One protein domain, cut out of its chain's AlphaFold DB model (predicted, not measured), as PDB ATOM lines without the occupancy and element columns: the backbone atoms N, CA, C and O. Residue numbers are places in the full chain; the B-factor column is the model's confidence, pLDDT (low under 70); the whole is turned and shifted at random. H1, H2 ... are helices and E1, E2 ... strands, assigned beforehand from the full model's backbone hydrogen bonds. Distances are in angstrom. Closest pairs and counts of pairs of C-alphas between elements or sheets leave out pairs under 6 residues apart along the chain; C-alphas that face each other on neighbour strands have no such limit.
ATOM      1  N   GLU A  20      19.693   8.217 -42.288       94.56
ATOM      2  CA  GLU A  20      19.829   9.182 -41.205       94.56
ATOM      3  C   GLU A  20      19.453  10.578 -41.694       94.56
ATOM      4  O   GLU A  20      19.935  11.042 -42.725       94.56
ATOM      5  N   VAL A  21      18.615  11.268 -40.926       91.25
ATOM      6  CA  VAL A  21      18.230  12.657 -41.187       91.25
ATOM      7  C   VAL A  21      18.303  13.475 -39.906       91.25
ATOM      8  O   VAL A  21      18.269  12.934 -38.798       91.25
ATOM      9  N   ALA A  22      18.394  14.794 -40.044       87.00
ATOM     10  CA  ALA A  22      18.317  15.713 -38.920       87.00
ATOM     11  C   ALA A  22      17.045  16.559 -39.023       87.00
ATOM     12  O   ALA A  22      16.846  17.266 -40.003       87.00
ATOM     13  N   MET A  23      16.206  16.526 -37.988       84.12
ATOM     14  CA  MET A  23      15.030  17.395 -37.875       84.12
ATOM     15  C   MET A  23      15.013  18.031 -36.489       84.12
ATOM     16  O   MET A  23      15.225  17.352 -35.485       84.12
ATOM     17  N   ALA A  24      14.806  19.349 -36.419       77.44
ATOM     18  CA  ALA A  24      14.841  20.106 -35.161       77.44
ATOM     19  C   ALA A  24      16.103  19.828 -34.306       77.44
ATOM     20  O   ALA A  24      16.024  19.692 -33.084       77.44
ATOM     21  N   ARG A  25      17.273  19.725 -34.961       80.31
ATOM     22  CA  ARG A  25      18.584  19.393 -34.351       80.31
ATOM     23  C   ARG A  25      18.648  18.018 -33.673       80.31
ATOM     24  O   ARG A  25      19.570  17.757 -32.906       80.31
ATOM     25  N   LYS A  26      17.693  17.131 -33.954       85.00
ATOM     26  CA  LYS A  26      17.712  15.734 -33.523       85.00
ATOM     27  C   LYS A  26      18.039  14.841 -34.706       85.00
ATOM     28  O   LYS A  26      17.464  15.003 -35.780       85.00
ATOM     29  N   LYS A  27      18.945  13.893 -34.482       91.31
ATOM     30  CA  LYS A  27      19.225  12.811 -35.419       91.31
ATOM     31  C   LYS A  27      18.080  11.803 -35.363       91.31
ATOM     32  O   LYS A  27      17.703  11.368 -34.276       91.31
ATOM     33  N   LEU A  28      17.538  11.461 -36.521       92.50
ATOM     34  CA  LEU A  28      16.458  10.503 -36.706       92.50
ATOM     35  C   LEU A  28      16.892   9.475 -37.747       92.50
ATOM     36  O   LEU A  28      17.648   9.796 -38.662       92.50
ATOM     37  N   VAL A  29      16.413   8.247 -37.602       94.75
ATOM     38  CA  VAL A  29      16.750   7.126 -38.475       94.75
ATOM     39  C   VAL A  29      15.460   6.483 -38.970       94.75
ATOM     40  O   VAL A  29      14.622   6.060 -38.165       94.75
ATOM     41  N   PHE A  30      15.295   6.425 -40.292       94.12
ATOM     42  CA  PHE A  30      14.160   5.747 -40.922       94.12
ATOM     43  C   PHE A  30      14.146   4.257 -40.566       94.12
ATOM     44  O   PHE A  30      15.195   3.612 -40.518       94.12
ATOM     45  N   GLY A  31      12.962   3.737 -40.246       91.38
ATOM     46  CA  GLY A  31      12.757   2.359 -39.792       91.38
ATOM     47  C   GLY A  31      13.093   2.122 -38.313       91.38
ATOM     48  O   GLY A  31      12.846   1.036 -37.801       91.38
ATOM     49  N   GLN A  32      13.631   3.124 -37.601       92.88
ATOM     50  CA  GLN A  32      13.976   3.004 -36.177       92.88
ATOM     51  C   GLN A  32      13.273   4.052 -35.312       92.88
ATOM     52  O   GLN A  32      12.548   3.704 -34.386       92.88
ATOM     53  N   THR A  33      13.484   5.340 -35.597       91.88
ATOM     54  CA  THR A  33      12.902   6.441 -34.809       91.88
ATOM     55  C   THR A  33      11.784   7.169 -35.543       91.88
ATOM     56  O   THR A  33      11.002   7.872 -34.913       91.88
ATOM     57  N   ILE A  34      11.741   7.051 -36.871       92.69
ATOM     58  CA  ILE A  34      10.708   7.612 -37.744       92.69
ATOM     59  C   ILE A  34      10.423   6.643 -38.892       92.69
ATOM     60  O   ILE A  34      11.238   5.778 -39.208       92.69
ATOM     61  N   CYS A  35       9.283   6.818 -39.545       91.88
ATOM     62  CA  CYS A  35       8.939   6.128 -40.780       91.88
ATOM     63  C   CYS A  35       8.290   7.111 -41.756       91.88
ATOM     64  O   CYS A  35       7.864   8.204 -41.373       91.88
ATOM     65  N   GLN A  36       8.245   6.726 -43.027       91.00
ATOM     66  CA  GLN A  36       7.483   7.454 -44.029       91.00
ATOM     67  C   GLN A  36       5.995   7.123 -43.873       91.00
ATOM     68  O   GLN A  36       5.634   5.962 -43.701       91.00
ATOM     69  N   LEU A  37       5.142   8.147 -43.942       92.19
ATOM     70  CA  LEU A  37       3.696   7.949 -43.984       92.19
ATOM     71  C   LEU A  37       3.292   7.299 -45.313       92.19
ATOM     72  O   LEU A  37       3.821   7.654 -46.369       92.19
ATOM     73  N   GLU A  38       2.347   6.369 -45.251       90.88
ATOM     74  CA  GLU A  38       1.810   5.670 -46.415       90.88
ATOM     75  C   GLU A  38       0.728   6.521 -47.099       90.88
ATOM     76  O   GLU A  38      -0.104   7.166 -46.452       90.88
ATOM     77  N   ASP A  39       0.742   6.524 -48.432       91.81
ATOM     78  CA  ASP A  39      -0.180   7.325 -49.236       91.81
ATOM     79  C   ASP A  39      -1.569   6.660 -49.318       91.81
ATOM     80  O   ASP A  39      -1.725   5.529 -49.787       91.81
ATOM     81  N   GLY A  40      -2.615   7.410 -48.966       93.69
ATOM     82  CA  GLY A  40      -4.015   6.980 -49.057       93.69
ATOM     83  C   GLY A  40      -4.652   7.202 -50.434       93.69
ATOM     84  O   GLY A  40      -5.842   6.958 -50.609       93.69
ATOM     85  N   ASN A  41      -3.891   7.674 -51.426       93.25
ATOM     86  CA  ASN A  41      -4.398   8.065 -52.747       93.25
ATOM     87  C   ASN A  41      -5.207   6.983 -53.474       93.25
ATOM     88  O   ASN A  41      -6.157   7.297 -54.185       93.25
ATOM     89  N   HIS A  42      -4.833   5.719 -53.298       92.69
ATOM     90  CA  HIS A  42      -5.505   4.580 -53.922       92.69
ATOM     91  C   HIS A  42      -6.898   4.297 -53.330       92.69
ATOM     92  O   HIS A  42      -7.674   3.572 -53.942       92.69
ATOM     93  N   LEU A  43      -7.222   4.888 -52.174       95.19
ATOM     94  CA  LEU A  43      -8.518   4.777 -51.498       95.19
ATOM     95  C   LEU A  43      -9.492   5.894 -51.908       95.19
ATOM     96  O   LEU A  43     -10.641   5.921 -51.471       95.19
ATOM     97  N   ILE A  44      -9.051   6.852 -52.729       91.25
ATOM     98  CA  ILE A  44      -9.893   7.965 -53.166       91.25
ATOM     99  C   ILE A  44     -11.094   7.425 -53.955       91.25
ATOM    100  O   ILE A  44     -10.938   6.777 -54.984       91.25
ATOM    101  N   GLY A  45     -12.299   7.763 -53.491       90.81
ATOM    102  CA  GLY A  45     -13.561   7.261 -54.044       90.81
ATOM    103  C   GLY A  45     -14.199   6.150 -53.206       90.81
ATOM    104  O   GLY A  45     -15.386   5.894 -53.375       90.81
ATOM    105  N   ASP A  46     -13.466   5.568 -52.255       96.81
ATOM    106  CA  ASP A  46     -13.983   4.607 -51.281       96.81
ATOM    107  C   ASP A  46     -13.968   5.216 -49.870       96.81
ATOM    108  O   ASP A  46     -12.982   5.165 -49.133       96.81
ATOM    109  N   ILE A  47     -15.096   5.814 -49.479       96.81
ATOM    110  CA  ILE A  47     -15.252   6.433 -48.155       96.81
ATOM    111  C   ILE A  47     -15.113   5.408 -47.025       96.81
ATOM    112  O   ILE A  47     -14.619   5.756 -45.952       96.81
ATOM    113  N   SER A  48     -15.530   4.157 -47.238       97.62
ATOM    114  CA  SER A  48     -15.418   3.123 -46.208       97.62
ATOM    115  C   SER A  48     -13.953   2.788 -45.948       97.62
ATOM    116  O   SER A  48     -13.529   2.758 -44.793       97.62
ATOM    117  N   ALA A  49     -13.167   2.610 -47.009       97.38
ATOM    118  CA  ALA A  49     -11.741   2.333 -46.886       97.38
ATOM    119  C   ALA A  49     -10.964   3.531 -46.313       97.38
ATOM    120  O   ALA A  49     -10.091   3.355 -45.466       97.38
ATOM    121  N   LEU A  50     -11.325   4.763 -46.693       97.06
ATOM    122  CA  LEU A  50     -10.740   5.977 -46.109       97.06
ATOM    123  C   LEU A  50     -11.012   6.086 -44.601       97.06
ATOM    124  O   LEU A  50     -10.119   6.465 -43.845       97.06
ATOM    125  N   ARG A  51     -12.227   5.748 -44.149       96.69
ATOM    126  CA  ARG A  51     -12.564   5.706 -42.716       96.69
ATOM    127  C   ARG A  51     -11.752   4.642 -41.991       96.69
ATOM    128  O   ARG A  51     -11.143   4.951 -40.976       96.69
ATOM    129  N   GLN A  52     -11.662   3.440 -42.557       95.62
ATOM    130  CA  GLN A  52     -10.862   2.359 -41.987       95.62
ATOM    131  C   GLN A  52      -9.383   2.750 -41.845       95.62
ATOM    132  O   GLN A  52      -8.769   2.436 -40.831       95.62
ATOM    133  N   GLN A  53      -8.824   3.463 -42.829       94.12
ATOM    134  CA  GLN A  53      -7.452   3.968 -42.771       94.12
ATOM    135  C   GLN A  53      -7.266   5.024 -41.672       94.12
ATOM    136  O   GLN A  53      -6.254   5.004 -40.981       94.12
ATOM    137  N   ILE A  54      -8.223   5.937 -41.480       94.00
ATOM    138  CA  ILE A  54      -8.187   6.881 -40.350       94.00
ATOM    139  C   ILE A  54      -8.273   6.139 -39.016       94.00
ATOM    140  O   ILE A  54      -7.505   6.450 -38.111       94.00
ATOM    141  N   ASP A  55      -9.179   5.169 -38.895       92.75
ATOM    142  CA  ASP A  55      -9.406   4.437 -37.648       92.75
ATOM    143  C   ASP A  55      -8.188   3.586 -37.251       92.75
ATOM    144  O   ASP A  55      -7.901   3.434 -36.063       92.75
ATOM    145  N   SER A  56      -7.447   3.055 -38.228       91.44
ATOM    146  CA  SER A  56      -6.227   2.278 -37.986       91.44
ATOM    147  C   SER A  56      -4.976   3.156 -37.874       91.44
ATOM    148  O   SER A  56      -4.219   3.065 -36.914       91.44
ATOM    149  N   ALA A  57      -4.721   4.037 -38.835       91.81
ATOM    150  CA  ALA A  57      -3.458   4.765 -38.902       91.81
ATOM    151  C   ALA A  57      -3.488   6.100 -38.145       91.81
ATOM    152  O   ALA A  57      -2.434   6.641 -37.812       91.81
ATOM    153  N   GLY A  58      -4.675   6.657 -37.891       93.00
ATOM    154  CA  GLY A  58      -4.853   7.983 -37.294       93.00
ATOM    155  C   GLY A  58      -4.619   9.149 -38.262       93.00
ATOM    156  O   GLY A  58      -4.653  10.303 -37.838       93.00
ATOM    157  N   TYR A  59      -4.376   8.885 -39.552       95.62
ATOM    158  CA  TYR A  59      -4.157   9.915 -40.573       95.62
ATOM    159  C   TYR A  59      -4.576   9.460 -41.980       95.62
ATOM    160  O   TYR A  59      -4.679   8.270 -42.273       95.62
ATOM    161  N   LEU A  60      -4.761  10.442 -42.867       96.44
ATOM    162  CA  LEU A  60      -4.820  10.255 -44.316       96.44
ATOM    163  C   LEU A  60      -3.811  11.180 -44.981       96.44
ATOM    164  O   LEU A  60      -3.832  12.389 -44.758       96.44
ATOM    165  N   LEU A  61      -2.964  10.610 -45.833       95.62
ATOM    166  CA  LEU A  61      -2.080  11.366 -46.707       95.62
ATOM    167  C   LEU A  61      -2.605  11.285 -48.139       95.62
ATOM    168  O   LEU A  61      -2.499  10.247 -48.788       95.62
ATOM    169  N   LEU A  62      -3.208  12.378 -48.613       94.69
ATOM    170  CA  LEU A  62      -3.803  12.474 -49.946       94.69
ATOM    171  C   LEU A  62      -3.011  13.471 -50.794       94.69
ATOM    172  O   LEU A  62      -3.116  14.684 -50.623       94.69
ATOM    173  N   ARG A  63      -2.206  12.954 -51.719       92.62
ATOM    174  CA  ARG A  63      -1.393  13.758 -52.641       92.62
ATOM    175  C   ARG A  63      -2.196  14.194 -53.857       92.62
ATOM    176  O   ARG A  63      -3.111  13.490 -54.268       92.62
ATOM    177  N   GLY A  64      -1.849  15.334 -54.451       91.38
ATOM    178  CA  GLY A  64      -2.585  15.846 -55.615       91.38
ATOM    179  C   GLY A  64      -4.074  16.047 -55.326       91.38
ATOM    180  O   GLY A  64      -4.901  15.861 -56.212       91.38
ATOM    181  N   PHE A  65      -4.417  16.342 -54.064       93.88
ATOM    182  CA  PHE A  65      -5.788  16.647 -53.684       93.88
ATOM    183  C   PHE A  65      -6.200  17.949 -54.374       93.88
ATOM    184  O   PHE A  65      -7.126  17.939 -55.172       93.88
ATOM    185  N   PHE A  66      -5.471  19.041 -54.158       94.69
ATOM    186  CA  PHE A  66      -5.746  20.324 -54.806       94.69
ATOM    187  C   PHE A  66      -5.153  20.425 -56.214       94.69
ATOM    188  O   PHE A  66      -4.140  19.796 -56.521       94.69
ATOM    189  N   ASP A  67      -5.747  21.297 -57.031       92.88
ATOM    190  CA  ASP A  67      -5.129  21.785 -58.264       92.88
ATOM    191  C   ASP A  67      -3.797  22.484 -57.937       92.88
ATOM    192  O   ASP A  67      -3.737  23.410 -57.121       92.88
ATOM    193  N   SER A  68      -2.719  22.058 -58.598       93.25
ATOM    194  CA  SER A  68      -1.394  22.661 -58.452       93.25
ATOM    195  C   SER A  68      -1.381  24.157 -58.774       93.25
ATOM    196  O   SER A  68      -0.621  24.900 -58.156       93.25
ATOM    197  N   ALA A  69      -2.231  24.627 -59.693       95.81
ATOM    198  CA  ALA A  69      -2.330  26.043 -60.027       95.81
ATOM    199  C   ALA A  69      -2.906  26.862 -58.861       95.81
ATOM    200  O   ALA A  69      -2.426  27.962 -58.586       95.81
ATOM    201  N   LEU A  70      -3.892  26.319 -58.138       96.25
ATOM    202  CA  LEU A  70      -4.442  26.948 -56.936       96.25
ATOM    203  C   LEU A  70      -3.373  27.061 -55.841       96.25
ATOM    204  O   LEU A  70      -3.156  28.148 -55.304       96.25
ATOM    205  N   ILE A  71      -2.664  25.964 -55.560       97.12
ATOM    206  CA  ILE A  71      -1.585  25.955 -54.564       97.12
ATOM    207  C   ILE A  71      -0.471  26.929 -54.956       97.12
ATOM    208  O   ILE A  71      -0.037  27.724 -54.125       97.12
ATOM    209  N   SER A  72      -0.058  26.934 -56.227       96.62
ATOM    210  CA  SER A  72       0.973  27.846 -56.727       96.62
ATOM    211  C   SER A  72       0.570  29.313 -56.574       96.62
ATOM    212  O   SER A  72       1.394  30.111 -56.134       96.62
ATOM    213  N   ARG A  73      -0.677  29.685 -56.902       97.38
ATOM    214  CA  ARG A  73      -1.170  31.060 -56.708       97.38
ATOM    215  C   ARG A  73      -1.121  31.465 -55.236       97.38
ATOM    216  O   ARG A  73      -0.518  32.486 -54.911       97.38
ATOM    217  N   ALA A  74      -1.686  30.636 -54.354       97.81
ATOM    218  CA  ALA A  74      -1.692  30.888 -52.913       97.81
ATOM    219  C   ALA A  74      -0.264  31.050 -52.365       97.81
ATOM    220  O   ALA A  74       0.030  32.004 -51.644       97.81
ATOM    221  N   ARG A  75       0.650  30.159 -52.765       97.75
ATOM    222  CA  ARG A  75       2.071  30.216 -52.406       97.75
ATOM    223  C   ARG A  75       2.712  31.531 -52.842       97.75
ATOM    224  O   ARG A  75       3.356  32.189 -52.029       97.75
ATOM    225  N   THR A  76       2.528  31.941 -54.096       97.62
ATOM    226  CA  THR A  76       3.098  33.188 -54.624       97.62
ATOM    227  C   THR A  76       2.606  34.414 -53.854       97.62
ATOM    228  O   THR A  76       3.416  35.268 -53.495       97.62
ATOM    229  N   GLU A  77       1.309  34.504 -53.551       97.75
ATOM    230  CA  GLU A  77       0.742  35.599 -52.751       97.75
ATOM    231  C   GLU A  77       1.382  35.672 -51.357       97.75
ATOM    232  O   GLU A  77       1.831  36.738 -50.924       97.75
ATOM    233  N   ILE A  78       1.485  34.525 -50.679       97.56
ATOM    234  CA  ILE A  78       2.086  34.417 -49.347       97.56
ATOM    235  C   ILE A  78       3.560  34.834 -49.382       97.56
ATOM    236  O   ILE A  78       3.985  35.631 -48.545       97.56
ATOM    237  N   LEU A  79       4.339  34.347 -50.351       97.06
ATOM    238  CA  LEU A  79       5.764  34.669 -50.459       97.06
ATOM    239  C   LEU A  79       6.010  36.139 -50.807       97.06
ATOM    240  O   LEU A  79       6.921  36.750 -50.248       97.06
ATOM    241  N   ASN A  80       5.177  36.743 -51.656       96.69
ATOM    242  CA  ASN A  80       5.233  38.181 -51.926       96.69
ATOM    243  C   ASN A  80       4.961  38.997 -50.658       96.69
ATOM    244  O   ASN A  80       5.696  39.941 -50.356       96.69
ATOM    245  N   TYR A  81       3.956  38.602 -49.871       96.75
ATOM    246  CA  TYR A  81       3.706  39.231 -48.580       96.75
ATOM    247  C   TYR A  81       4.907  39.059 -47.641       96.75
ATOM    248  O   TYR A  81       5.418  40.050 -47.121       96.75
ATOM    249  N   MET A  82       5.440  37.845 -47.482       96.31
ATOM    250  CA  MET A  82       6.628  37.591 -46.655       96.31
ATOM    251  C   MET A  82       7.848  38.415 -47.099       96.31
ATOM    252  O   MET A  82       8.564  38.955 -46.255       96.31
ATOM    253  N   SER A  83       8.061  38.557 -48.410       95.50
ATOM    254  CA  SER A  83       9.108  39.406 -48.984       95.50
ATOM    255  C   SER A  83       8.923  40.871 -48.577       95.50
ATOM    256  O   SER A  83       9.858  41.487 -48.068       95.50
ATOM    257  N   SER A  84       7.696  41.405 -48.674       94.12
ATOM    258  CA  SER A  84       7.385  42.780 -48.248       94.12
ATOM    259  C   SER A  84       7.601  43.026 -46.748       94.12
ATOM    260  O   SER A  84       7.852  44.157 -46.340       94.12
ATOM    261  N   GLN A  85       7.539  41.971 -45.927       94.25
ATOM    262  CA  GLN A  85       7.833  42.026 -44.490       94.25
ATOM    263  C   GLN A  85       9.331  41.841 -44.169       94.25
ATOM    264  O   GLN A  85       9.724  41.875 -43.001       94.25
ATOM    265  N   GLY A  86      10.187  41.629 -45.176       93.62
ATOM    266  CA  GLY A  86      11.620  41.373 -44.991       93.62
ATOM    267  C   GLY A  86      11.933  40.007 -44.367       93.62
ATOM    268  O   GLY A  86      12.994  39.821 -43.768       93.62
ATOM    269  N   ALA A  87      11.006  39.052 -44.468       94.56
ATOM    270  CA  ALA A  87      11.193  37.701 -43.941       94.56
ATOM    271  C   ALA A  87      11.963  36.779 -44.891       94.56
ATOM    272  O   ALA A  87      12.459  35.737 -44.465       94.56
ATOM    273  N   LEU A  88      12.083  37.168 -46.162       95.50
ATOM    274  CA  LEU A  88      12.849  36.445 -47.172       95.50
ATOM    275  C   LEU A  88      14.186  37.142 -47.452       95.50
ATOM    276  O   LEU A  88      14.322  38.356 -47.283       95.50
ATOM    277  N   GLN A  89      15.180  36.367 -47.874       94.62
ATOM    278  CA  GLN A  89      16.504  36.858 -48.236       94.62
ATOM    279  C   GLN A  89      16.433  37.797 -49.448       94.62
ATOM    280  O   GLN A  89      15.908  37.446 -50.504       94.62
ATOM    281  N   GLN A  90      17.016  38.992 -49.318       90.75
ATOM    282  CA  GLN A  90      17.126  39.933 -50.433       90.75
ATOM    283  C   GLN A  90      18.080  39.404 -51.514       90.75
ATOM    284  O   GLN A  90      19.134  38.847 -51.208       90.75
ATOM    285  N   GLY A  91      17.711  39.595 -52.782       89.62
ATOM    286  CA  GLY A  91      18.497  39.163 -53.942       89.62
ATOM    287  C   GLY A  91      18.342  37.686 -54.321       89.62
ATOM    288  O   GLY A  91      18.750  37.312 -55.418       89.62
ATOM    289  N   ALA A  92      17.727  36.860 -53.468       91.44
ATOM    290  CA  ALA A  92      17.277  35.523 -53.848       91.44
ATOM    291  C   ALA A  92      15.951  35.606 -54.620       91.44
ATOM    292  O   ALA A  92      15.164  36.539 -54.432       91.44
ATOM    293  N   ALA A  93      15.689  34.624 -55.482       93.81
ATOM    294  CA  ALA A  93      14.390  34.516 -56.130       93.81
ATOM    295  C   ALA A  93      13.318  34.179 -55.074       93.81
ATOM    296  O   ALA A  93      13.530  33.322 -54.214       93.81
ATOM    297  N   ILE A  94      12.185  34.890 -55.101       93.31
ATOM    298  CA  ILE A  94      11.134  34.797 -54.067       93.31
ATOM    299  C   ILE A  94      10.602  33.366 -53.943       93.31
ATOM    300  O   ILE A  94      10.322  32.899 -52.841       93.31
ATOM    301  N   ASP A  95      10.504  32.663 -55.067       93.25
ATOM    302  CA  ASP A  95      10.037  31.285 -55.164       93.25
ATOM    303  C   ASP A  95      10.955  30.268 -54.474       93.25
ATOM    304  O   ASP A  95      10.476  29.188 -54.143       93.25
ATOM    305  N   GLN A  96      12.215  30.604 -54.184       92.94
ATOM    306  CA  GLN A  96      13.106  29.765 -53.376       92.94
ATOM    307  C   GLN A  96      12.788  29.830 -51.875       92.94
ATOM    308  O   GLN A  96      13.324  29.032 -51.111       92.94
ATOM    309  N   ALA A  97      11.950  30.785 -51.443       93.62
ATOM    310  CA  ALA A  97      11.489  30.941 -50.061       93.62
ATOM    311  C   ALA A  97      12.614  30.949 -49.001       93.62
ATOM    312  O   ALA A  97      12.409  30.562 -47.849       93.62
ATOM    313  N   VAL A  98      13.814  31.411 -49.372       93.31
ATOM    314  CA  VAL A  98      14.969  31.436 -48.469       93.31
ATOM    315  C   VAL A  98      14.727  32.465 -47.370       93.31
ATOM    316  O   VAL A  98      14.504  33.643 -47.653       93.31
ATOM    317  N   ALA A  99      14.770  32.025 -46.113       92.50
ATOM    318  CA  ALA A  99      14.583  32.898 -44.960       92.50
ATOM    319  C   ALA A  99      15.661  33.992 -44.901       92.50
ATOM    320  O   ALA A  99      16.822  33.758 -45.240       92.50
ATOM    321  N   SER A 100      15.295  35.187 -44.435       93.00
ATOM    322  CA  SER A 100      16.267  36.259 -44.218       93.00
ATOM    323  C   SER A 100      17.308  35.866 -43.161       93.00
ATOM    324  O   SER A 100      17.028  35.088 -42.247       93.00
ATOM    325  N   SER A 101      18.519  36.425 -43.255       89.31
ATOM    326  CA  SER A 101      19.595  36.185 -42.278       89.31
ATOM    327  C   SER A 101      19.218  36.624 -40.859       89.31
ATOM    328  O   SER A 101      19.687  36.043 -39.884       89.31
ATOM    329  N   GLU A 102      18.328  37.610 -40.745       86.44
ATOM    330  CA  GLU A 102      17.744  38.067 -39.482       86.44
ATOM    331  C   GLU A 102      16.645  37.134 -38.942       86.44
ATOM    332  O   GLU A 102      16.142  37.356 -37.843       86.44
ATOM    333  N   GLN A 103      16.253  36.104 -39.704       80.75
ATOM    334  CA  GLN A 103      15.229  35.114 -39.352       80.75
ATOM    335  C   GLN A 103      13.916  35.748 -38.872       80.75
ATOM    336  O   GLN A 103      13.272  35.269 -37.933       80.75
ATOM    337  N   ARG A 104      13.507  36.847 -39.517       79.44
ATOM    338  CA  ARG A 104      12.291  37.572 -39.138       79.44
ATOM    339  C   ARG A 104      11.070  36.681 -39.343       79.44
ATOM    340  O   ARG A 104      10.758  36.278 -40.461       79.44
ATOM    341  N   GLY A 105      10.362  36.393 -38.254       82.56
ATOM    342  CA  GLY A 105       9.073  35.717 -38.318       82.56
ATOM    343  C   GLY A 105       8.011  36.603 -38.971       82.56
ATOM    344  O   GLY A 105       8.041  37.827 -38.839       82.56
ATOM    345  N   VAL A 106       7.040  35.978 -39.635       90.25
ATOM    346  CA  VAL A 106       5.878  36.670 -40.204       90.25
ATOM    347  C   VAL A 106       4.641  36.323 -39.403       90.25
ATOM    348  O   VAL A 106       4.341  35.154 -39.162       90.25
ATOM    349  N   ARG A 107       3.896  37.354 -39.002       89.56
ATOM    350  CA  ARG A 107       2.584  37.177 -38.390       89.56
ATOM    351  C   ARG A 107       1.503  37.286 -39.459       89.56
ATOM    352  O   ARG A 107       1.330  38.340 -40.066       89.56
ATOM    353  N   PHE A 108       0.736  36.216 -39.622       93.19
ATOM    354  CA  PHE A 108      -0.461  36.191 -40.456       93.19
ATOM    355  C   PHE A 108      -1.686  36.444 -39.577       93.19
ATOM    356  O   PHE A 108      -2.268  35.524 -39.004       93.19
ATOM    357  N   THR A 109      -2.035  37.715 -39.384       91.69
ATOM    358  CA  THR A 109      -3.294  38.072 -38.715       91.69
ATOM    359  C   THR A 109      -4.480  37.714 -39.607       91.69
ATOM    360  O   THR A 109      -4.332  37.548 -40.816       91.69
ATOM    361  N   HIS A 110      -5.682  37.656 -39.032       88.75
ATOM    362  CA  HIS A 110      -6.898  37.417 -39.812       88.75
ATOM    363  C   HIS A 110      -7.057  38.423 -40.968       88.75
ATOM    364  O   HIS A 110      -7.351  38.025 -42.090       88.75
ATOM    365  N   SER A 111      -6.774  39.706 -40.719       89.81
ATOM    366  CA  SER A 111      -6.821  40.758 -41.742       89.81
ATOM    367  C   SER A 111      -5.816  40.551 -42.875       89.81
ATOM    368  O   SER A 111      -6.152  40.792 -44.027       89.81
ATOM    369  N   VAL A 112      -4.604  40.082 -42.567       92.69
ATOM    370  CA  VAL A 112      -3.588  39.756 -43.578       92.69
ATOM    371  C   VAL A 112      -4.045  38.571 -44.414       92.69
ATOM    372  O   VAL A 112      -3.995  38.626 -45.634       92.69
ATOM    373  N   VAL A 113      -4.537  37.511 -43.772       92.31
ATOM    374  CA  VAL A 113      -4.999  36.304 -44.470       92.31
ATOM    375  C   VAL A 113      -6.141  36.613 -45.444       92.31
ATOM    376  O   VAL A 113      -6.164  36.073 -46.544       92.31
ATOM    377  N   GLN A 114      -7.056  37.518 -45.086       89.69
ATOM    378  CA  GLN A 114      -8.128  37.961 -45.984       89.69
ATOM    379  C   GLN A 114      -7.628  38.716 -47.229       89.69
ATOM    380  O   GLN A 114      -8.352  38.794 -48.216       89.69
ATOM    381  N   GLN A 115      -6.408  39.260 -47.203       93.19
ATOM    382  CA  GLN A 115      -5.782  39.941 -48.343       93.19
ATOM    383  C   GLN A 115      -4.991  38.986 -49.255       93.19
ATOM    384  O   GLN A 115      -4.464  39.425 -50.274       93.19
ATOM    385  N   LEU A 116      -4.903  37.700 -48.900       96.31
ATOM    386  CA  LEU A 116      -4.189  36.654 -49.638       96.31
ATOM    387  C   LEU A 116      -5.211  35.645 -50.186       96.31
ATOM    388  O   LEU A 116      -5.333  34.560 -49.615       96.31
ATOM    389  N   PRO A 117      -6.018  36.007 -51.203       95.69
ATOM    390  CA  PRO A 117      -7.235  35.284 -51.582       95.69
ATOM    391  C   PRO A 117      -7.014  33.804 -51.918       95.69
ATOM    392  O   PRO A 117      -7.903  32.994 -51.650       95.69
ATOM    393  N   GLY A 118      -5.836  33.421 -52.415       96.69
ATOM    394  CA  GLY A 118      -5.506  32.024 -52.672       96.69
ATOM    395  C   GLY A 118      -5.506  31.162 -51.405       96.69
ATOM    396  O   GLY A 118      -5.877  29.991 -51.465       96.69
ATOM    397  N   PHE A 119      -5.154  31.710 -50.236       96.50
ATOM    398  CA  PHE A 119      -5.162  30.932 -48.993       96.50
ATOM    399  C   PHE A 119      -6.585  30.577 -48.523       96.50
ATOM    400  O   PHE A 119      -6.846  29.384 -48.351       96.50
ATOM    401  N   PRO A 120      -7.529  31.530 -48.343       94.75
ATOM    402  CA  PRO A 120      -8.929  31.213 -48.069       94.75
ATOM    403  C   PRO A 120      -9.566  30.306 -49.124       94.75
ATOM    404  O   PRO A 120     -10.345  29.434 -48.746       94.75
ATOM    405  N   GLU A 121      -9.219  30.479 -50.405       95.94
ATOM    406  CA  GLU A 121      -9.699  29.625 -51.499       95.94
ATOM    407  C   GLU A 121      -9.295  28.157 -51.284       95.94
ATOM    408  O   GLU A 121     -10.114  27.268 -51.487       95.94
ATOM    409  N   VAL A 122      -8.085  27.887 -50.779       96.62
ATOM    410  CA  VAL A 122      -7.638  26.531 -50.413       96.62
ATOM    411  C   VAL A 122      -8.361  26.014 -49.166       96.62
ATOM    412  O   VAL A 122      -9.007  24.963 -49.202       96.62
ATOM    413  N   VAL A 123      -8.250  26.731 -48.042       94.75
ATOM    414  CA  VAL A 123      -8.624  26.195 -46.715       94.75
ATOM    415  C   VAL A 123     -10.125  26.209 -46.429       94.75
ATOM    416  O   VAL A 123     -10.562  25.551 -45.485       94.75
ATOM    417  N   ASN A 124     -10.904  26.948 -47.220       93.62
ATOM    418  CA  ASN A 124     -12.367  26.936 -47.188       93.62
ATOM    419  C   ASN A 124     -12.962  26.345 -48.478       93.62
ATOM    420  O   ASN A 124     -14.133  26.578 -48.761       93.62
ATOM    421  N   SER A 125     -12.166  25.625 -49.278       95.06
ATOM    422  CA  SER A 125     -12.630  25.074 -50.552       95.06
ATOM    423  C   SER A 125     -13.806  24.112 -50.381       95.06
ATOM    424  O   SER A 125     -13.822  23.255 -49.488       95.06
ATOM    425  N   ASP A 126     -14.724  24.159 -51.346       95.12
ATOM    426  CA  ASP A 126     -15.800  23.173 -51.490       95.12
ATOM    427  C   ASP A 126     -15.252  21.751 -51.602       95.12
ATOM    428  O   ASP A 126     -15.925  20.793 -51.238       95.12
ATOM    429  N   GLN A 127     -14.015  21.594 -52.075       95.56
ATOM    430  CA  GLN A 127     -13.367  20.300 -52.173       95.56
ATOM    431  C   GLN A 127     -13.079  19.676 -50.797       95.56
ATOM    432  O   GLN A 127     -13.324  18.482 -50.617       95.56
ATOM    433  N   ILE A 128     -12.590  20.461 -49.825       96.31
ATOM    434  CA  ILE A 128     -12.427  19.996 -48.439       96.31
ATOM    435  C   ILE A 128     -13.799  19.678 -47.844       96.31
ATOM    436  O   ILE A 128     -13.986  18.592 -47.296       96.31
ATOM    437  N   LEU A 129     -14.760  20.601 -47.962       96.25
ATOM    438  CA  LEU A 129     -16.084  20.429 -47.360       96.25
ATOM    439  C   LEU A 129     -16.819  19.222 -47.951       96.25
ATOM    440  O   LEU A 129     -17.268  18.366 -47.203       96.25
ATOM    441  N   SER A 130     -16.827  19.056 -49.273       96.12
ATOM    442  CA  SER A 130     -17.455  17.904 -49.940       96.12
ATOM    443  C   SER A 130     -16.799  16.575 -49.556       96.12
ATOM    444  O   SER A 130     -17.480  15.549 -49.425       96.12
ATOM    445  N   PHE A 131     -15.472  16.571 -49.364       96.69
ATOM    446  CA  PHE A 131     -14.765  15.407 -48.838       96.69
ATOM    447  C   PHE A 131     -15.265  15.066 -47.433       96.69
ATOM    448  O   PHE A 131     -15.638  13.917 -47.195       96.69
ATOM    449  N   PHE A 132     -15.329  16.043 -46.523       97.19
ATOM    450  CA  PHE A 132     -15.787  15.807 -45.154       97.19
ATOM    451  C   PHE A 132     -17.281  15.528 -45.044       97.19
ATOM    452  O   PHE A 132     -17.661  14.723 -44.202       97.19
ATOM    453  N   ASP A 133     -18.117  16.080 -45.918       97.69
ATOM    454  CA  ASP A 133     -19.543  15.770 -45.963       97.69
ATOM    455  C   ASP A 133     -19.754  14.279 -46.244       97.69
ATOM    456  O   ASP A 133     -20.477  13.571 -45.536       97.69
ATOM    457  N   SER A 134     -19.027  13.768 -47.239       96.38
ATOM    458  CA  SER A 134     -19.015  12.345 -47.578       96.38
ATOM    459  C   SER A 134     -18.389  11.515 -46.453       96.38
ATOM    460  O   SER A 134     -18.957  10.514 -46.006       96.38
ATOM    461  N   PHE A 135     -17.232  11.948 -45.946       96.81
ATOM    462  CA  PHE A 135     -16.467  11.243 -44.922       96.81
ATOM    463  C   PHE A 135     -17.201  11.168 -43.577       96.81
ATOM    464  O   PHE A 135     -17.147  10.134 -42.919       96.81
ATOM    465  N   LEU A 136     -17.959  12.188 -43.180       95.94
ATOM    466  CA  LEU A 136     -18.729  12.220 -41.930       95.94
ATOM    467  C   LEU A 136     -20.165  11.706 -42.092       95.94
ATOM    468  O   LEU A 136     -20.806  11.390 -41.088       95.94
ATOM    469  N   GLY A 137     -20.643  11.561 -43.334       95.75
ATOM    470  CA  GLY A 137     -21.979  11.057 -43.655       95.75
ATOM    471  C   GLY A 137     -23.085  12.107 -43.520       95.75
ATOM    472  O   GLY A 137     -24.214  11.759 -43.185       95.75
ATOM    473  N   GLY A 138     -22.764  13.381 -43.734       95.88
ATOM    474  CA  GLY A 138     -23.688  14.506 -43.626       95.88
ATOM    475  C   GLY A 138     -22.947  15.844 -43.610       95.88
ATOM    476  O   GLY A 138     -21.720  15.833 -43.551       95.88
ATOM    477  N   PRO A 139     -23.668  16.981 -43.639       96.00
ATOM    478  CA  PRO A 139     -23.059  18.305 -43.716       96.00
ATOM    479  C   PRO A 139     -22.003  18.534 -42.631       96.00
ATOM    480  O   PRO A 139     -22.225  18.245 -41.451       96.00
ATOM    481  N   SER A 140     -20.866  19.071 -43.047       95.06
ATOM    482  CA  SER A 140     -19.714  19.389 -42.217       95.06
ATOM    483  C   SER A 140     -19.488  20.897 -42.148       95.06
ATOM    484  O   SER A 140     -20.075  21.687 -42.886       95.06
ATOM    485  N   MET A 141     -18.642  21.315 -41.211       93.81
ATOM    486  CA  MET A 141     -18.236  22.706 -41.082       93.81
ATOM    487  C   MET A 141     -16.767  22.787 -40.696       93.81
ATOM    488  O   MET A 141     -16.233  21.894 -40.039       93.81
ATOM    489  N   SER A 142     -16.125  23.882 -41.088       93.25
ATOM    490  CA  SER A 142     -14.763  24.192 -40.664       93.25
ATOM    491  C   SER A 142     -14.783  25.216 -39.532       93.25
ATOM    492  O   SER A 142     -15.702  26.027 -39.442       93.25
ATOM    493  N   LEU A 143     -13.765  25.197 -38.674       91.38
ATOM    494  CA  LEU A 143     -13.574  26.251 -37.676       91.38
ATOM    495  C   LEU A 143     -13.208  27.569 -38.367       91.38
ATOM    496  O   LEU A 143     -12.402  27.557 -39.295       91.38
ATOM    497  N   ASP A 144     -13.724  28.702 -37.891       88.44
ATOM    498  CA  ASP A 144     -13.476  30.017 -38.512       88.44
ATOM    499  C   ASP A 144     -11.988  30.380 -38.562       88.44
ATOM    500  O   ASP A 144     -11.498  30.982 -39.521       88.44
ATOM    501  N   HIS A 145     -11.245  29.997 -37.523       88.38
ATOM    502  CA  HIS A 145      -9.824  30.283 -37.443       88.38
ATOM    503  C   HIS A 145      -9.009  29.283 -38.271       88.38
ATOM    504  O   HIS A 145      -9.097  28.072 -38.078       88.38
ATOM    505  N   LYS A 146      -8.171  29.811 -39.170       90.44
ATOM    506  CA  LYS A 146      -7.270  29.041 -40.035       90.44
ATOM    507  C   LYS A 146      -5.826  29.465 -39.774       90.44
ATOM    508  O   LYS A 146      -5.516  30.655 -39.785       90.44
ATOM    509  N   TRP A 147      -4.941  28.493 -39.559       90.75
ATOM    510  CA  TRP A 147      -3.529  28.744 -39.261       90.75
ATOM    511  C   TRP A 147      -2.682  28.714 -40.531       90.75
ATOM    512  O   TRP A 147      -2.252  27.648 -40.966       90.75
ATOM    513  N   LEU A 148      -2.379  29.887 -41.085       94.94
ATOM    514  CA  LEU A 148      -1.293  30.024 -42.054       94.94
ATOM    515  C   LEU A 148       0.049  30.049 -41.309       94.94
ATOM    516  O   LEU A 148       0.260  30.874 -40.417       94.94
ATOM    517  N   ARG A 149       0.954  29.131 -41.661       91.75
ATOM    518  CA  ARG A 149       2.261  28.982 -41.012       91.75
ATOM    519  C   ARG A 149       3.392  29.169 -42.018       91.75
ATOM    520  O   ARG A 149       3.477  28.428 -42.987       91.75
ATOM    521  N   ALA A 150       4.284  30.108 -41.714       92.31
ATOM    522  CA  ALA A 150       5.621  30.198 -42.293       92.31
ATOM    523  C   ALA A 150       6.626  30.246 -41.136       92.31
ATOM    524  O   ALA A 150       6.809  31.277 -40.485       92.31
ATOM    525  N   THR A 151       7.183  29.087 -40.796       89.62
ATOM    526  CA  THR A 151       8.029  28.919 -39.613       89.62
ATOM    527  C   THR A 151       9.492  29.175 -39.986       89.62
ATOM    528  O   THR A 151       9.995  28.512 -40.890       89.62
ATOM    529  N   PRO A 152      10.188  30.122 -39.329       87.62
ATOM    530  CA  PRO A 152      11.585  30.390 -39.640       87.62
ATOM    531  C   PRO A 152      12.489  29.225 -39.199       87.62
ATOM    532  O   PRO A 152      12.112  28.452 -38.308       87.62
ATOM    533  N   PRO A 153      13.700  29.105 -39.775       88.50
ATOM    534  CA  PRO A 153      14.639  28.044 -39.433       88.50
ATOM    535  C   PRO A 153      14.876  27.915 -37.923       88.50
ATOM    536  O   PRO A 153      15.081  28.895 -37.211       88.50
ATOM    537  N   GLY A 154      14.870  26.677 -37.426       87.06
ATOM    538  CA  GLY A 154      15.126  26.372 -36.016       87.06
ATOM    539  C   GLY A 154      13.928  26.534 -35.073       87.06
ATOM    540  O   GLY A 154      14.067  26.201 -33.897       87.06
ATOM    541  N   GLN A 155      12.771  26.983 -35.562       87.31
ATOM    542  CA  GLN A 155      11.522  27.017 -34.798       87.31
ATOM    543  C   GLN A 155      10.636  25.808 -35.134       87.31
ATOM    544  O   GLN A 155      10.715  25.248 -36.224       87.31
ATOM    545  N   ASN A 156       9.784  25.393 -34.195       89.56
ATOM    546  CA  ASN A 156       8.779  24.351 -34.412       89.56
ATOM    547  C   ASN A 156       7.586  24.527 -33.459       89.56
ATOM    548  O   ASN A 156       7.571  25.411 -32.606       89.56
ATOM    549  N   THR A 157       6.567  23.686 -33.620       88.44
ATOM    550  CA  THR A 157       5.542  23.470 -32.593       88.44
ATOM    551  C   THR A 157       5.785  22.105 -31.959       88.44
ATOM    552  O   THR A 157       5.994  21.128 -32.674       88.44
ATOM    553  N   GLY A 158       5.791  22.044 -30.625       87.81
ATOM    554  CA  GLY A 158       5.970  20.789 -29.892       87.81
ATOM    555  C   GLY A 158       4.837  19.791 -30.152       87.81
ATOM    556  O   GLY A 158       3.764  20.167 -30.621       87.81
ATOM    557  N   ALA A 159       5.066  18.516 -29.832       90.81
ATOM    558  CA  ALA A 159       4.045  17.478 -29.966       90.81
ATOM    559  C   ALA A 159       2.830  17.781 -29.071       90.81
ATOM    560  O   ALA A 159       2.986  18.078 -27.886       90.81
ATOM    561  N   HIS A 160       1.631  17.718 -29.647       93.69
ATOM    562  CA  HIS A 160       0.362  17.988 -28.973       93.69
ATOM    563  C   HIS A 160      -0.803  17.345 -29.738       93.69
ATOM    564  O   HIS A 160      -0.612  16.802 -30.825       93.69
ATOM    565  N   TYR A 161      -2.004  17.435 -29.164       91.25
ATOM    566  CA  TYR A 161      -3.256  17.026 -29.798       91.25
ATOM    567  C   TYR A 161      -4.193  18.229 -29.926       91.25
ATOM    568  O   TYR A 161      -4.524  18.859 -28.918       91.25
ATOM    569  N   ASP A 162      -4.678  18.510 -31.137       91.94
ATOM    570  CA  ASP A 162      -5.572  19.651 -31.396       91.94
ATOM    571  C   ASP A 162      -6.899  19.548 -30.635       91.94
ATOM    572  O   ASP A 162      -7.437  20.557 -30.179       91.94
ATOM    573  N   VAL A 163      -7.410  18.329 -30.426       89.94
ATOM    574  CA  VAL A 163      -8.695  18.083 -29.748       89.94
ATOM    575  C   VAL A 163      -8.749  18.650 -28.327       89.94
ATOM    576  O   VAL A 163      -9.820  19.042 -27.869       89.94
ATOM    577  N   VAL A 164      -7.603  18.766 -27.646       88.12
ATOM    578  CA  VAL A 164      -7.517  19.358 -26.299       88.12
ATOM    579  C   VAL A 164      -7.879  20.847 -26.319       88.12
ATOM    580  O   VAL A 164      -8.425  21.362 -25.349       88.12
ATOM    581  N   TYR A 165      -7.618  21.528 -27.435       87.06
ATOM    582  CA  TYR A 165      -7.850  22.962 -27.600       87.06
ATOM    583  C   TYR A 165      -9.122  23.271 -28.389       87.06
ATOM    584  O   TYR A 165      -9.791  24.264 -28.123       87.06
ATOM    585  N   MET A 166      -9.447  22.429 -29.372       89.38
ATOM    586  CA  MET A 166     -10.462  22.713 -30.393       89.38
ATOM    587  C   MET A 166     -11.613  21.706 -30.402       89.38
ATOM    588  O   MET A 166     -12.544  21.845 -31.188       89.38
ATOM    589  N   GLY A 167     -11.568  20.678 -29.548       85.50
ATOM    590  CA  GLY A 167     -12.546  19.593 -29.564       85.50
ATOM    591  C   GLY A 167     -13.951  20.033 -29.172       85.50
ATOM    592  O   GLY A 167     -14.916  19.510 -29.718       85.50
ATOM    593  N   ALA A 168     -14.078  20.961 -28.216       86.56
ATOM    594  CA  ALA A 168     -15.365  21.403 -27.658       86.56
ATOM    595  C   ALA A 168     -16.329  20.234 -27.319       86.56
ATOM    596  O   ALA A 168     -17.544  20.347 -27.457       86.56
ATOM    597  N   GLY A 169     -15.783  19.079 -26.907       86.94
ATOM    598  CA  GLY A 169     -16.533  17.847 -26.616       86.94
ATOM    599  C   GLY A 169     -16.858  16.955 -27.827       86.94
ATOM    600  O   GLY A 169     -17.311  15.825 -27.642       86.94
ATOM    601  N   SER A 170     -16.598  17.406 -29.056       88.06
ATOM    602  CA  SER A 170     -16.772  16.607 -30.269       88.06
ATOM    603  C   SER A 170     -15.689  15.538 -30.406       88.06
ATOM    604  O   SER A 170     -14.498  15.801 -30.249       88.06
ATOM    605  N   LYS A 171     -16.111  14.327 -30.780       87.19
ATOM    606  CA  LYS A 171     -15.219  13.239 -31.216       87.19
ATOM    607  C   LYS A 171     -15.024  13.196 -32.736       87.19
ATOM    608  O   LYS A 171     -14.334  12.319 -33.234       87.19
ATOM    609  N   LYS A 172     -15.665  14.110 -33.472       91.56
ATOM    610  CA  LYS A 172     -15.629  14.207 -34.939       91.56
ATOM    611  C   LYS A 172     -14.896  15.477 -35.378       91.56
ATOM    612  O   LYS A 172     -15.379  16.209 -36.235       91.56
ATOM    613  N   LEU A 173     -13.773  15.770 -34.726       93.62
ATOM    614  CA  LEU A 173     -12.877  16.860 -35.100       93.62
ATOM    615  C   LEU A 173     -11.701  16.279 -35.884       93.62
ATOM    616  O   LEU A 173     -11.023  15.382 -35.391       93.62
ATOM    617  N   TYR A 174     -11.449  16.831 -37.067       95.31
ATOM    618  CA  TYR A 174     -10.345  16.427 -37.930       95.31
ATOM    619  C   TYR A 174      -9.521  17.646 -38.329       95.31
ATOM    620  O   TYR A 174     -10.073  18.687 -38.690       95.31
ATOM    621  N   THR A 175      -8.200  17.498 -38.284       95.62
ATOM    622  CA  THR A 175      -7.259  18.528 -38.730       95.62
ATOM    623  C   THR A 175      -6.869  18.264 -40.178       95.62
ATOM    624  O   THR A 175      -6.406  17.177 -40.517       95.62
ATOM    625  N   VAL A 176      -7.017  19.281 -41.028       96.62
ATOM    626  CA  VAL A 176      -6.478  19.273 -42.392       96.62
ATOM    627  C   VAL A 176      -5.201  20.093 -42.405       96.62
ATOM    628  O   VAL A 176      -5.228  21.302 -42.174       96.62
ATOM    629  N   TRP A 177      -4.084  19.443 -42.707       96.94
ATOM    630  CA  TRP A 177      -2.815  20.117 -42.943       96.94
ATOM    631  C   TRP A 177      -2.515  20.101 -44.441       96.94
ATOM    632  O   TRP A 177      -2.372  19.037 -45.037       96.94
ATOM    633  N   THR A 178      -2.462  21.284 -45.057       96.44
ATOM    634  CA  THR A 178      -2.188  21.436 -46.493       96.44
ATOM    635  C   THR A 178      -0.796  22.018 -46.682       96.44
ATOM    636  O   THR A 178      -0.525  23.130 -46.225       96.44
ATOM    637  N   ALA A 179       0.075  21.282 -47.369       95.31
ATOM    638  CA  ALA A 179       1.347  21.815 -47.832       95.31
ATOM    639  C   ALA A 179       1.094  22.845 -48.942       95.31
ATOM    640  O   ALA A 179       0.430  22.543 -49.931       95.31
ATOM    641  N   LEU A 180       1.624  24.056 -48.768       95.69
ATOM    642  CA  LEU A 180       1.618  25.110 -49.793       95.69
ATOM    643  C   LEU A 180       2.964  25.212 -50.521       95.69
ATOM    644  O   LEU A 180       3.184  26.145 -51.284       95.69
ATOM    645  N   ASP A 181       3.868  24.277 -50.245       93.25
ATOM    646  CA  ASP A 181       5.194  24.178 -50.835       93.25
ATOM    647  C   ASP A 181       5.630  22.710 -50.879       93.25
ATOM    648  O   ASP A 181       5.064  21.865 -50.173       93.25
ATOM    649  N   ASP A 182       6.672  22.422 -51.648       90.44
ATOM    650  CA  ASP A 182       7.350  21.131 -51.616       90.44
ATOM    651  C   ASP A 182       8.263  21.067 -50.384       90.44
ATOM    652  O   ASP A 182       9.405  21.525 -50.380       90.44
ATOM    653  N   ILE A 183       7.731  20.518 -49.291       90.06
ATOM    654  CA  ILE A 183       8.394  20.536 -47.981       90.06
ATOM    655  C   ILE A 183       9.326  19.330 -47.846       90.06
ATOM    656  O   ILE A 183       8.886  18.189 -47.681       90.06
ATOM    657  N   SER A 184      10.632  19.593 -47.885       88.06
ATOM    658  CA  SER A 184      11.663  18.589 -47.614       88.06
ATOM    659  C   SER A 184      11.724  18.220 -46.126       88.06
ATOM    660  O   SER A 184      11.213  18.937 -45.265       88.06
ATOM    661  N   LEU A 185      12.406  17.117 -45.794       86.44
ATOM    662  CA  LEU A 185      12.634  16.718 -44.398       86.44
ATOM    663  C   LEU A 185      13.397  17.785 -43.593       86.44
ATOM    664  O   LEU A 185      13.101  17.994 -42.417       86.44
ATOM    665  N   GLU A 186      14.340  18.483 -44.227       85.19
ATOM    666  CA  GLU A 186      15.140  19.536 -43.589       85.19
ATOM    667  C   GLU A 186      14.313  20.786 -43.268       85.19
ATOM    668  O   GLU A 186      14.579  21.464 -42.274       85.19
ATOM    669  N   MET A 187      13.275  21.063 -44.065       87.31
ATOM    670  CA  MET A 187      12.346  22.174 -43.832       87.31
ATOM    671  C   MET A 187      11.408  21.932 -42.640       87.31
ATOM    672  O   MET A 187      10.772  22.873 -42.170       87.31
ATOM    673  N   GLY A 188      11.340  20.703 -42.120       88.19
ATOM    674  CA  GLY A 188      10.507  20.350 -40.971       88.19
ATOM    675  C   GLY A 188       9.043  20.114 -41.359       88.19
ATOM    676  O   GLY A 188       8.190  20.946 -41.041       88.19
TER     677      GLY A 188
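What this domain is: This is residues 20 to 188 of the 201 residues of an uncharacterized protein of Candidatus Poribacteria bacterium (UniProt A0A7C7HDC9). Little regular structure is here: loops make most of a rounded body, with H2 packed on H4, H1 on H5, and the small antiparallel hairpin E1-E2 far from the middle, through which residues 167 to 188 pass. The printed part has 169 residues, 62 in named elements, mostly helix, ordered E1 E2 H1 H2 H3 H4 H5 H6. It is compact, with radius of gyration of the C-alphas 17.6 A and spans 50 by 42 by 32 A.

How they stand to each other: Look first at hairpin E1, 20 to 23, and E2, 26 to 29: N 21 and O 28 are 2.9 A apart, within hydrogen-bond range. H2, 68 to 84, touches H4, 118 to 123, with residues 70 to 77 alone, at a steep tilt of 62 degrees, opposite ways; the closest C-alphas, Ala 74 and Gly 118, are 4.0 A apart. H3, 110 to 114, and H4 touch only at the corner, only just, with 3 pairs of C-alphas within 8 A; the closest, Val 113 and Phe 119, are 7.0 A apart. H4 and H5, 126 to 136, meet only through their link. H1, 47 to 57, touches H5 about perpendicular, 78 degrees; the closest C-alphas, Ile 47 and Phe 135, are 5.9 A apart. H6, 163 to 166, touches no helix. Every O i to N i+4 pair is within hydrogen-bond range in H1 to H5; H6 is too short for one, and its O i to N i+3 pair is not within range.

Where its parts are: Find C-alpha 20 at (19.829, 9.182, -41.205), where E1 begins. H2 runs 24.2 A from C-alpha 68 at (-1.394, 22.661, -58.452), H1 15.1 A and H5 14.8 A; H6 ends at C-alpha 166, (-10.462, 22.713, -30.393).

The domain as a whole: The C-alphas farthest apart, Gly 91 and Gly 137, are 50.3 A apart. The printed part has no cut; the links E2 to H1, H2 to H3 and H5 to H6 are long. No printed residue is under 70 in pLDDT.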